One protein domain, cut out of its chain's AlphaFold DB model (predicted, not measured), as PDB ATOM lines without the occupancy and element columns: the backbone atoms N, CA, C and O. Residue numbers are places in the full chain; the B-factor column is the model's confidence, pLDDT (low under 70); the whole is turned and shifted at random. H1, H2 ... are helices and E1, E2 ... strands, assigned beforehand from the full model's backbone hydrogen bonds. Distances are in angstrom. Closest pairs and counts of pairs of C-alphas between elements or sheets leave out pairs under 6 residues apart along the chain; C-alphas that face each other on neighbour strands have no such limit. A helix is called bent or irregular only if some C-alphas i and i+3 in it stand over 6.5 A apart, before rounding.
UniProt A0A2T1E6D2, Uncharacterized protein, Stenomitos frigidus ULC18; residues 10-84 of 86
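AT A GLANCE: This is residues 10 to 84 of the 86 residues of an uncharacterized protein of Stenomitos frigidus ULC18 (UniProt A0A2T1E6D2). A long ribbon of two antiparallel strands, E1 and E2, makes a wall with three helices packed on it. The helical hairpin H1 and H2 covers one face, H1 mostly over E2 and H2 mostly over E1, while the short helix H3 packs beside E2; the other face is bare. The printed part has 75 residues, with named elements in the order H1, H2, E1, E2, H3, and the class is mixed, helices and strands. The whole is compact, with a radius of gyration of the C-alphas of 12.5 A, yet elongated, spanning 36 by 22 by 20 A.

IN THESE COORDINATES: H1 holds residues 10 to 18, from C-alpha 10 at (46.922, -29.282, 40.449), and is 12.3 A long. H2, residues 22 to 35, is 20.4 A long and irregular, with C-alphas 23 and 26 standing 7.0 A apart. E1, residues 43 to 51, begins at C-alpha 43 at (52.082, -45.307, 39.631) and is 25.1 A long. E2, residues 60 to 68, is 25.8 A long. H3, residues 76 to 82, is 9.9 A long and ends at C-alpha 82 at (46.325, -34.646, 43.882).

HOW THE PARTS SIT: E1 and E2 form an antiparallel hairpin, with 158 degrees between their directions. N 44 and O 67 are within hydrogen-bond range at 2.7 A, and so are N 61 and O 50 at 2.8 A. The closest C-alphas of H1 and E2 are those of Thr 14 and Val 62, 4.9 A apart; H1 and E1 are near each other, with 6 pairs of C-alphas within 10 A. H1 and H2, a helical hairpin, touch through residues 22 to 28 of H2 alone, with the closest C-alphas, those of Met 16 and Ser 22, 5.3 A apart. They run opposite ways at a shallow tilt of 18 degrees. The closest C-alphas of H2 and E1 are those of Ser 26 and Ile 45, at 6.5 A. Those of E2 and H3 are Leu 66 and Gln 79, at 6.3 A. H1 and H3 are close but not clearly touching, with the C-alphas of Gln 10 and Ala 82, the closest, 6.4 A apart. H2 and H3 are only just apart, at 8.2 A, and E1 and H3 are apart. Every O i to N i+4 pair is within hydrogen-bond range in H1 and H3; in H2 it is 8 of 10.

THE WHOLE: The two C-alphas farthest apart are those of Gly 55 and Asp 70, at 38.0 A, while the first and last printed C-alphas, of Gln 10 and Arg 84, are 6.8 A apart. The printed part has no cut. The link from H1 to H2 is tight; those from H2 to E1, E1 to E2 and E2 to H3 are short. The mean pLDDT of the printed part is 90.7, and one residue, Ser 56, is under 70.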
ATOM      1  N   GLN A  10      47.637 -29.504  41.702       91.44
ATOM      2  CA  GLN A  10      46.922 -29.282  40.449       91.44
ATOM      3  C   GLN A  10      47.148 -27.877  39.865       91.44
ATOM      4  O   GLN A  10      47.352 -27.735  38.657       91.44
ATOM      5  N   MET A  11      47.159 -26.829  40.698       89.44
ATOM      6  CA  MET A  11      47.446 -25.466  40.235       89.44
ATOM      7  C   MET A  11      48.881 -25.326  39.727       89.44
ATOM      8  O   MET A  11      49.110 -24.653  38.721       89.44
ATOM      9  N   GLU A  12      49.847 -25.938  40.414       91.62
ATOM     10  CA  GLU A  12      51.246 -25.930  39.985       91.62
ATOM     11  C   GLU A  12      51.411 -26.664  38.652       91.62
ATOM     12  O   GLU A  12      51.980 -26.098  37.720       91.62
ATOM     13  N   ILE A  13      50.838 -27.865  38.519       94.06
ATOM     14  CA  ILE A  13      50.849 -28.627  37.266       94.06
ATOM     15  C   ILE A  13      50.171 -27.835  36.146       94.06
ATOM     16  O   ILE A  13      50.740 -27.698  35.066       94.06
ATOM     17  N   THR A  14      49.010 -27.236  36.402       91.50
ATOM     18  CA  THR A  14      48.306 -26.421  35.402       91.50
ATOM     19  C   THR A  14      49.183 -25.275  34.897       91.50
ATOM     20  O   THR A  14      49.356 -25.123  33.688       91.50
ATOM     21  N   ARG A  15      49.840 -24.532  35.797       90.44
ATOM     22  CA  ARG A  15      50.779 -23.465  35.412       90.44
ATOM     23  C   ARG A  15      51.971 -23.990  34.616       90.44
ATOM     24  O   ARG A  15      52.413 -23.324  33.685       90.44
ATOM     25  N   MET A  16      52.496 -25.168  34.956       93.19
ATOM     26  CA  MET A  16      53.592 -25.777  34.196       93.19
ATOM     27  C   MET A  16      53.164 -26.082  32.759       93.19
ATOM     28  O   MET A  16      53.931 -25.817  31.837       93.19
ATOM     29  N   PHE A  17      51.944 -26.576  32.547       92.56
ATOM     30  CA  PHE A  17      51.407 -26.784  31.200       92.56
ATOM     31  C   PHE A  17      51.218 -25.464  30.445       92.56
ATOM     32  O   PHE A  17      51.665 -25.359  29.305       92.56
ATOM     33  N   GLU A  18      50.651 -24.439  31.086       89.94
ATOM     34  CA  GLU A  18      50.483 -23.104  30.485       89.94
ATOM     35  C   GLU A  18      51.823 -22.461  30.086       89.94
ATOM     36  O   GLU A  18      51.911 -21.768  29.075       89.94
ATOM     37  N   GLN A  19      52.888 -22.716  30.852       91.31
ATOM     38  CA  GLN A  19      54.233 -22.190  30.602       91.31
ATOM     39  C   GLN A  19      55.077 -23.065  29.657       91.31
ATOM     40  O   GLN A  19      56.249 -22.759  29.436       91.31
ATOM     41  N   GLY A  20      54.531 -24.165  29.126       90.69
ATOM     42  CA  GLY A  20      55.272 -25.102  28.273       90.69
ATOM     43  C   GLY A  20      56.314 -25.952  29.017       90.69
ATOM     44  O   GLY A  20      57.179 -26.560  28.394       90.69
ATOM     45  N   GLN A  21      56.234 -26.020  30.345       93.12
ATOM     46  CA  GLN A  21      57.102 -26.809  31.230       93.12
ATOM     47  C   GLN A  21      56.486 -28.171  31.602       93.12
ATOM     48  O   GLN A  21      56.905 -28.803  32.574       93.12
ATOM     49  N   SER A  22      55.502 -28.650  30.835       91.25
ATOM     50  CA  SER A  22      54.798 -29.921  31.080       91.25
ATOM     51  C   SER A  22      55.730 -31.137  31.136       91.25
ATOM     52  O   SER A  22      55.415 -32.112  31.813       91.25
ATOM     53  N   PHE A  23      56.909 -31.069  30.510       91.56
ATOM     54  CA  PHE A  23      57.935 -32.113  30.592       91.56
ATOM     55  C   PHE A  23      58.344 -32.447  32.037       91.56
ATOM     56  O   PHE A  23      58.614 -33.602  32.351       91.56
ATOM     57  N   PHE A  24      58.345 -31.455  32.933       93.94
ATOM     58  CA  PHE A  24      58.707 -31.638  34.342       93.94
ATOM     59  C   PHE A  24      57.502 -31.937  35.248       93.94
ATOM     60  O   PHE A  24      57.676 -32.150  36.448       93.94
ATOM     61  N   ALA A  25      56.281 -31.957  34.704       95.12
ATOM     62  CA  ALA A  25      55.064 -32.162  35.489       95.12
ATOM     63  C   ALA A  25      55.051 -33.538  36.170       95.12
ATOM     64  O   ALA A  25      54.671 -33.649  37.333       95.12
ATOM     65  N   SER A  26      55.523 -34.580  35.480       95.00
ATOM     66  CA  SER A  26      55.630 -35.929  36.048       95.00
ATOM     67  C   SER A  26      56.576 -35.963  37.245       95.00
ATOM     68  O   SER A  26      56.204 -36.487  38.289       95.00
ATOM     69  N   LEU A  27      57.757 -35.343  37.138       95.44
ATOM     70  CA  LEU A  27      58.722 -35.256  38.237       95.44
ATOM     71  C   LEU A  27      58.109 -34.565  39.461       95.44
ATOM     72  O   LEU A  27      58.246 -35.050  40.580       95.44
ATOM     73  N   LYS A  28      57.366 -33.478  39.238       95.44
ATOM     74  CA  LYS A  28      56.677 -32.748  40.302       95.44
ATOM     75  C   LYS A  28      55.640 -33.613  41.031       95.44
ATOM     76  O   LYS A  28      55.570 -33.570  42.257       95.44
ATOM     77  N   VAL A  29      54.860 -34.414  40.301       95.25
ATOM     78  CA  VAL A  29      53.914 -35.372  40.903       95.25
ATOM     79  C   VAL A  29      54.656 -36.483  41.653       95.25
ATOM     80  O   VAL A  29      54.241 -36.855  42.747       95.25
ATOM     81  N   GLN A  30      55.781 -36.976  41.125       95.88
ATOM     82  CA  GLN A  30      56.595 -37.972  41.828       95.88
ATOM     83  C   GLN A  30      57.135 -37.439  43.159       95.88
ATOM     84  O   GLN A  30      57.075 -38.144  44.161       95.88
ATOM     85  N   ASP A  31      57.638 -36.205  43.193       95.56
ATOM     86  CA  ASP A  31      58.112 -35.586  44.434       95.56
ATOM     87  C   ASP A  31      56.975 -35.434  45.450       95.56
ATOM     88  O   ASP A  31      57.129 -35.794  46.614       95.56
ATOM     89  N   TRP A  32      55.798 -35.007  44.991       95.19
ATOM     90  CA  TRP A  32      54.603 -34.902  45.825       95.19
ATOM     91  C   TRP A  32      54.136 -36.253  46.402       95.19
ATOM     92  O   TRP A  32      53.666 -36.297  47.543       95.19
ATOM     93  N   LEU A  33      54.287 -37.349  45.645       94.88
ATOM     94  CA  LEU A  33      54.033 -38.716  46.119       94.88
ATOM     95  C   LEU A  33      55.045 -39.109  47.207       94.88
ATOM     96  O   LEU A  33      54.648 -39.564  48.280       94.88
ATOM     97  N   ARG A  34      56.341 -38.843  46.988       94.94
ATOM     98  CA  ARG A  34      57.402 -39.125  47.977       94.94
ATOM     99  C   ARG A  34      57.169 -38.385  49.294       94.94
ATOM    100  O   ARG A  34      57.346 -38.973  50.357       94.94
ATOM    101  N   GLU A  35      56.726 -37.128  49.241       93.44
ATOM    102  CA  GLU A  35      56.369 -36.337  50.433       93.44
ATOM    103  C   GLU A  35      55.252 -36.980  51.276       93.44
ATOM    104  O   GLU A  35      55.150 -36.718  52.474       93.44
ATOM    105  N   ARG A  36      54.423 -37.831  50.662       91.69
ATOM    106  CA  ARG A  36      53.312 -38.552  51.300       91.69
ATOM    107  C   ARG A  36      53.652 -39.998  51.660       91.69
ATOM    108  O   ARG A  36      52.774 -40.716  52.119       91.69
ATOM    109  N   ASN A  37      54.922 -40.394  51.543       93.25
ATOM    110  CA  ASN A  37      55.403 -41.771  51.710       93.25
ATOM    111  C   ASN A  37      54.815 -42.765  50.693       93.25
ATOM    112  O   ASN A  37      54.768 -43.962  50.966       93.25
ATOM    113  N   GLU A  38      54.403 -42.284  49.522       93.75
ATOM    114  CA  GLU A  38      54.002 -43.130  48.399       93.75
ATOM    115  C   GLU A  38      55.208 -43.453  47.509       93.75
ATOM    116  O   GLU A  38      56.119 -42.633  47.354       93.75
ATOM    117  N   GLU A  39      55.214 -44.638  46.894       94.06
ATOM    118  CA  GLU A  39      56.250 -45.058  45.944       94.06
ATOM    119  C   GLU A  39      55.884 -44.581  44.529       94.06
ATOM    120  O   GLU A  39      54.977 -45.142  43.917       94.06
ATOM    121  N   PRO A  40      56.565 -43.573  43.948       93.94
ATOM    122  CA  PRO A  40      56.133 -43.002  42.671       93.94
ATOM    123  C   PRO A  40      56.230 -43.985  41.509       93.94
ATOM    124  O   PRO A  40      55.445 -43.915  40.568       93.94
ATOM    125  N   ASP A  41      57.174 -44.923  41.588       94.25
ATOM    126  CA  ASP A  41      57.370 -45.947  40.568       94.25
ATOM    127  C   ASP A  41      56.231 -46.972  40.540       94.25
ATOM    128  O   ASP A  41      56.063 -47.642  39.519       94.25
ATOM    129  N   ALA A  42      55.401 -47.040  41.587       94.69
ATOM    130  CA  ALA A  42      54.194 -47.861  41.621       94.69
ATOM    131  C   ALA A  42      53.034 -47.267  40.801       94.69
ATOM    132  O   ALA A  42      52.050 -47.969  40.558       94.69
ATOM    133  N   TYR A  43      53.145 -46.016  40.340       94.75
ATOM    134  CA  TYR A  43      52.082 -45.307  39.631       94.75
ATOM    135  C   TYR A  43      52.486 -44.928  38.198       94.75
ATOM    136  O   TYR A  43      53.618 -44.533  37.915       94.75
ATOM    137  N   ASP A  44      51.528 -45.027  37.283       94.56
ATOM    138  CA  ASP A  44      51.507 -44.299  36.023       94.56
ATOM    139  C   ASP A  44      50.821 -42.950  36.262       94.56
ATOM    140  O   ASP A  44      49.715 -42.890  36.804       94.56
ATOM    141  N   ILE A  45      51.494 -41.868  35.870       95.44
ATOM    142  CA  ILE A  45      51.023 -40.492  36.054       95.44
ATOM    143  C   ILE A  45      50.547 -39.970  34.700       95.44
ATOM    144  O   ILE A  45      51.343 -39.807  33.773       95.44
ATOM    145  N   LEU A  46      49.250 -39.701  34.595       95.19
ATOM    146  CA  LEU A  46      48.597 -39.204  33.390       95.19
ATOM    147  C   LEU A  46      48.072 -37.785  33.630       95.19
ATOM    148  O   LEU A  46      47.652 -37.439  34.732       95.19
ATOM    149  N   PHE A  47      48.097 -36.960  32.585       95.88
ATOM    150  CA  PHE A  47      47.655 -35.568  32.647       95.88
ATOM    151  C   PHE A  47      46.538 -35.320  31.640       95.88
ATOM    152  O   PHE A  47      46.734 -35.491  30.435       95.88
ATOM    153  N   HIS A  48      45.390 -34.855  32.127       95.19
ATOM    154  CA  HIS A  48      44.220 -34.555  31.308       95.19
ATOM    155  C   HIS A  48      43.953 -33.059  31.298       95.19
ATOM    156  O   HIS A  48      43.546 -32.475  32.299       95.19
ATOM    157  N   GLN A  49      44.169 -32.429  30.147       92.50
ATOM    158  CA  GLN A  49      43.841 -31.021  29.950       92.50
ATOM    159  C   GLN A  49      42.337 -30.877  29.721       92.50
ATOM    160  O   GLN A  49      41.799 -31.397  28.743       92.50
ATOM    161  N   LYS A  50      41.660 -30.153  30.610       90.69
ATOM    162  CA  LYS A  50      40.233 -29.842  30.515       90.69
ATOM    163  C   LYS A  50      40.032 -28.325  30.528       90.69
ATOM    164  O   LYS A  50      40.874 -27.611  31.073       90.69
ATOM    165  N   PRO A  51      38.946 -27.802  29.939       87.06
ATOM    166  CA  PRO A  51      38.582 -26.400  30.112       87.06
ATOM    167  C   PRO A  51      38.463 -26.075  31.601       87.06
ATOM    168  O   PRO A  51      37.859 -26.846  32.351       87.06
ATOM    169  N   ALA A  52      39.045 -24.956  32.029       81.56
ATOM    170  CA  ALA A  52      38.972 -24.576  33.430       81.56
ATOM    171  C   ALA A  52      37.520 -24.234  33.819       81.56
ATOM    172  O   ALA A  52      36.773 -23.683  33.000       81.56
ATOM    173  N   PRO A  53      37.094 -24.525  35.061       76.94
ATOM    174  CA  PRO A  53      35.762 -24.160  35.511       76.94
ATOM    175  C   PRO A  53      35.582 -22.629  35.510       76.94
ATOM    176  O   PRO A  53      36.543 -21.889  35.774       76.94
ATOM    177  N   PRO A  54      34.358 -22.130  35.242       71.38
ATOM    178  CA  PRO A  54      34.068 -20.701  35.265       71.38
ATOM    179  C   PRO A  54      34.447 -20.082  36.615       71.38
ATOM    180  O   PRO A  54      34.089 -20.610  37.664       71.38
ATOM    181  N   GLY A  55      35.163 -18.955  36.596       70.62
ATOM    182  CA  GLY A  55      35.582 -18.243  37.813       70.62
ATOM    183  C   GLY A  55      36.961 -18.624  38.369       70.62
ATOM    184  O   GLY A  55      37.423 -17.972  39.298       70.62
ATOM    185  N   SER A  56      37.656 -19.604  37.779       68.88
ATOM    186  CA  SER A  56      39.028 -19.991  38.169       68.88
ATOM    187  C   SER A  56      40.125 -19.023  37.695       68.88
ATOM    188  O   SER A  56      41.248 -19.064  38.194       68.88
ATOM    189  N   GLY A  57      39.827 -18.159  36.718       74.56
ATOM    190  CA  GLY A  57      40.797 -17.238  36.110       74.56
ATOM    191  C   GLY A  57      41.829 -17.906  35.189       74.56
ATOM    192  O   GLY A  57      42.659 -17.204  34.615       74.56
ATOM    193  N   GLN A  58      41.770 -19.231  35.028       75.00
ATOM    194  CA  GLN A  58      42.583 -20.008  34.092       75.00
ATOM    195  C   GLN A  58      41.773 -20.328  32.830       75.00
ATOM    196  O   GLN A  58      40.543 -20.331  32.857       75.00
ATOM    197  N   VAL A  59      42.456 -20.585  31.712       80.31
ATOM    198  CA  VAL A  59      41.796 -21.015  30.461       80.31
ATOM    199  C   VAL A  59      41.603 -22.535  30.456       80.31
ATOM    200  O   VAL A  59      40.595 -23.041  29.965       80.31
ATOM    201  N   MET A  60      42.552 -23.264  31.046       87.06
ATOM    202  CA  MET A  60      42.572 -24.723  31.128       87.06
ATOM    203  C   MET A  60      42.942 -25.160  32.549       87.06
ATOM    204  O   MET A  60      43.633 -24.440  33.262       87.06
ATOM    205  N   THR A  61      42.508 -26.348  32.948       90.19
ATOM    206  CA  THR A  61      42.928 -27.040  34.169       90.19
ATOM    207  C   THR A  61      43.513 -28.390  33.780       90.19
ATOM    208  O   THR A  61      43.006 -29.057  32.876       90.19
ATOM    209  N   VAL A  62      44.588 -28.794  34.451       93.56
ATOM    210  CA  VAL A  62      45.210 -30.103  34.250       93.56
ATOM    211  C   VAL A  62      44.834 -31.017  35.401       93.56
ATOM    212  O   VAL A  62      45.251 -30.799  36.535       93.56
ATOM    213  N   GLU A  63      44.055 -32.047  35.096       94.25
ATOM    214  CA  GLU A  63      43.731 -33.113  36.036       94.25
ATOM    215  C   GLU A  63      44.830 -34.176  36.017       94.25
ATOM    216  O   GLU A  63      45.331 -34.558  34.957       94.25
ATOM    217  N   ILE A  64      45.218 -34.628  37.204       95.56
ATOM    218  CA  ILE A  64      46.277 -35.608  37.426       95.56
ATOM    219  C   ILE A  64      45.597 -36.941  37.687       95.56
ATOM    220  O   ILE A  64      44.894 -37.072  38.681       95.56
ATOM    221  N   GLU A  65      45.793 -37.932  36.831       95.56
ATOM    222  CA  GLU A  65      45.334 -39.298  37.078       95.56
ATOM    223  C   GLU A  65      46.516 -40.151  37.540       95.56
ATOM    224  O   GLU A  65      47.543 -40.241  36.863       95.56
ATOM    225  N   LEU A  66      46.355 -40.765  38.711       95.06
ATOM    226  CA  LEU A  66      47.266 -41.754  39.259       95.06
ATOM    227  C   LEU A  66      46.677 -43.137  38.996       95.06
ATOM    228  O   LEU A  66      45.583 -43.462  39.458       95.06
ATOM    229  N   ARG A  67      47.412 -43.982  38.276       94.31
ATOM    230  CA  ARG A  67      47.024 -45.372  38.028       94.31
ATOM    231  C   ARG A  67      48.078 -46.302  38.600       94.31
ATOM    232  O   ARG A  67      49.232 -46.215  38.203       94.31
ATOM    233  N   ARG A  68      47.714 -47.212  39.506       93.56
ATOM    234  CA  ARG A  68      48.693 -48.177  40.020       93.56
ATOM    235  C   ARG A  68      49.079 -49.169  38.926       93.56
ATOM    236  O   ARG A  68      48.228 -49.691  38.200       93.56
ATOM    237  N   LYS A  69      50.374 -49.461  38.832       92.19
ATOM    238  CA  LYS A  69      50.937 -50.418  37.867       92.19
ATOM    239  C   LYS A  69      50.620 -51.869  38.208       92.19
ATOM    240  O   LYS A  69      50.667 -52.727  37.332       92.19
ATOM    241  N   ASP A  70      50.261 -52.144  39.457       89.94
ATOM    242  CA  ASP A  70      49.810 -53.464  39.911       89.94
ATOM    243  C   ASP A  70      48.397 -53.837  39.416       89.94
ATOM    244  O   ASP A  70      47.924 -54.945  39.670       89.94
ATOM    245  N   GLY A  71      47.727 -52.936  38.686       84.31
ATOM    246  CA  GLY A  71      46.387 -53.139  38.142       84.31
ATOM    247  C   GLY A  71      45.256 -52.813  39.118       84.31
ATOM    248  O   GLY A  71      44.090 -52.914  38.732       84.31
ATOM    249  N   GLN A  72      45.569 -52.405  40.351       87.12
ATOM    250  CA  GLN A  72      44.577 -51.924  41.307       87.12
ATOM    251  C   GLN A  72      44.217 -50.454  41.030       87.12
ATOM    252  O   GLN A  72      45.011 -49.706  40.450       87.12
ATOM    253  N   PRO A  73      43.013 -50.001  41.417       84.31
ATOM    254  CA  PRO A  73      42.722 -48.572  41.425       84.31
ATOM    255  C   PRO A  73      43.658 -47.858  42.409       84.31
ATOM    256  O   PRO A  73      43.971 -48.395  43.471       84.31
ATOM    257  N   ALA A  74      44.101 -46.647  42.062       88.19
ATOM    258  CA  ALA A  74      44.763 -45.789  43.037       88.19
ATOM    259  C   ALA A  74      43.801 -45.442  44.178       88.19
ATOM    260  O   ALA A  74      42.579 -45.412  43.997       88.19
ATOM    261  N   ASP A  75      44.361 -45.179  45.353       90.38
ATOM    262  CA  ASP A  75      43.572 -44.801  46.511       90.38
ATOM    263  C   ASP A  75      42.801 -43.503  46.242       90.38
ATOM    264  O   ASP A  75      43.372 -42.488  45.835       90.38
ATOM    265  N   ALA A  76      41.486 -43.529  46.479       90.38
ATOM    266  CA  ALA A  76      40.598 -42.415  46.139       90.38
ATOM    267  C   ALA A  76      41.016 -41.108  46.827       90.38
ATOM    268  O   ALA A  76      41.037 -40.057  46.193       90.38
ATOM    269  N   TRP A  77      41.438 -41.184  48.093       92.00
ATOM    270  CA  TRP A  77      41.912 -40.018  48.839       92.00
ATOM    271  C   TRP A  77      43.166 -39.397  48.205       92.00
ATOM    272  O   TRP A  77      43.308 -38.178  48.203       92.00
ATOM    273  N   LEU A  78      44.066 -40.214  47.645       93.00
ATOM    274  CA  LEU A  78      45.301 -39.752  47.015       93.00
ATOM    275  C   LEU A  78      44.990 -39.069  45.679       93.00
ATOM    276  O   LEU A  78      45.509 -37.993  45.387       93.00
ATOM    277  N   GLN A  79      44.090 -39.674  44.903       94.44
ATOM    278  CA  GLN A  79      43.586 -39.130  43.645       94.44
ATOM    279  C   GLN A  79      42.857 -37.787  43.852       94.44
ATOM    280  O   GLN A  79      43.070 -36.840  43.089       94.44
ATOM    281  N   GLU A  80      42.028 -37.678  44.892       93.12
ATOM    282  CA  GLU A  80      41.339 -36.439  45.274       93.12
ATOM    283  C   GLU A  80      42.323 -35.368  45.757       93.12
ATOM    284  O   GLU A  80      42.256 -34.221  45.319       93.12
ATOM    285  N   GLU A  81      43.284 -35.738  46.604       93.00
ATOM    286  CA  GLU A  81      44.283 -34.817  47.154       93.00
ATOM    287  C   GLU A  81      45.226 -34.276  46.064       93.00
ATOM    288  O   GLU A  81      45.602 -33.101  46.100       93.00
ATOM    289  N   ALA A  82      45.559 -35.087  45.051       93.12
ATOM    290  CA  ALA A  82      46.325 -34.646  43.882       93.12
ATOM    291  C   ALA A  82      45.581 -33.567  43.074       93.12
ATOM    292  O   ALA A  82      46.203 -32.641  42.547       93.12
ATOM    293  N   ASN A  83      44.248 -33.653  43.024       92.56
ATOM    294  CA  ASN A  83      43.373 -32.754  42.270       92.56
ATOM    295  C   ASN A  83      42.637 -31.734  43.141       92.56
ATOM    296  O   ASN A  83      41.673 -31.115  42.687       92.56
ATOM    297  N   ARG A  84      43.072 -31.534  44.388       89.88
ATOM    298  CA  ARG A  84      42.403 -30.607  45.295       89.88
ATOM    299  C   ARG A  84      42.439 -29.186  44.729       89.88
ATOM    300  O   ARG A  84      43.507 -28.639  44.438       89.88
TER     301      ARG A  84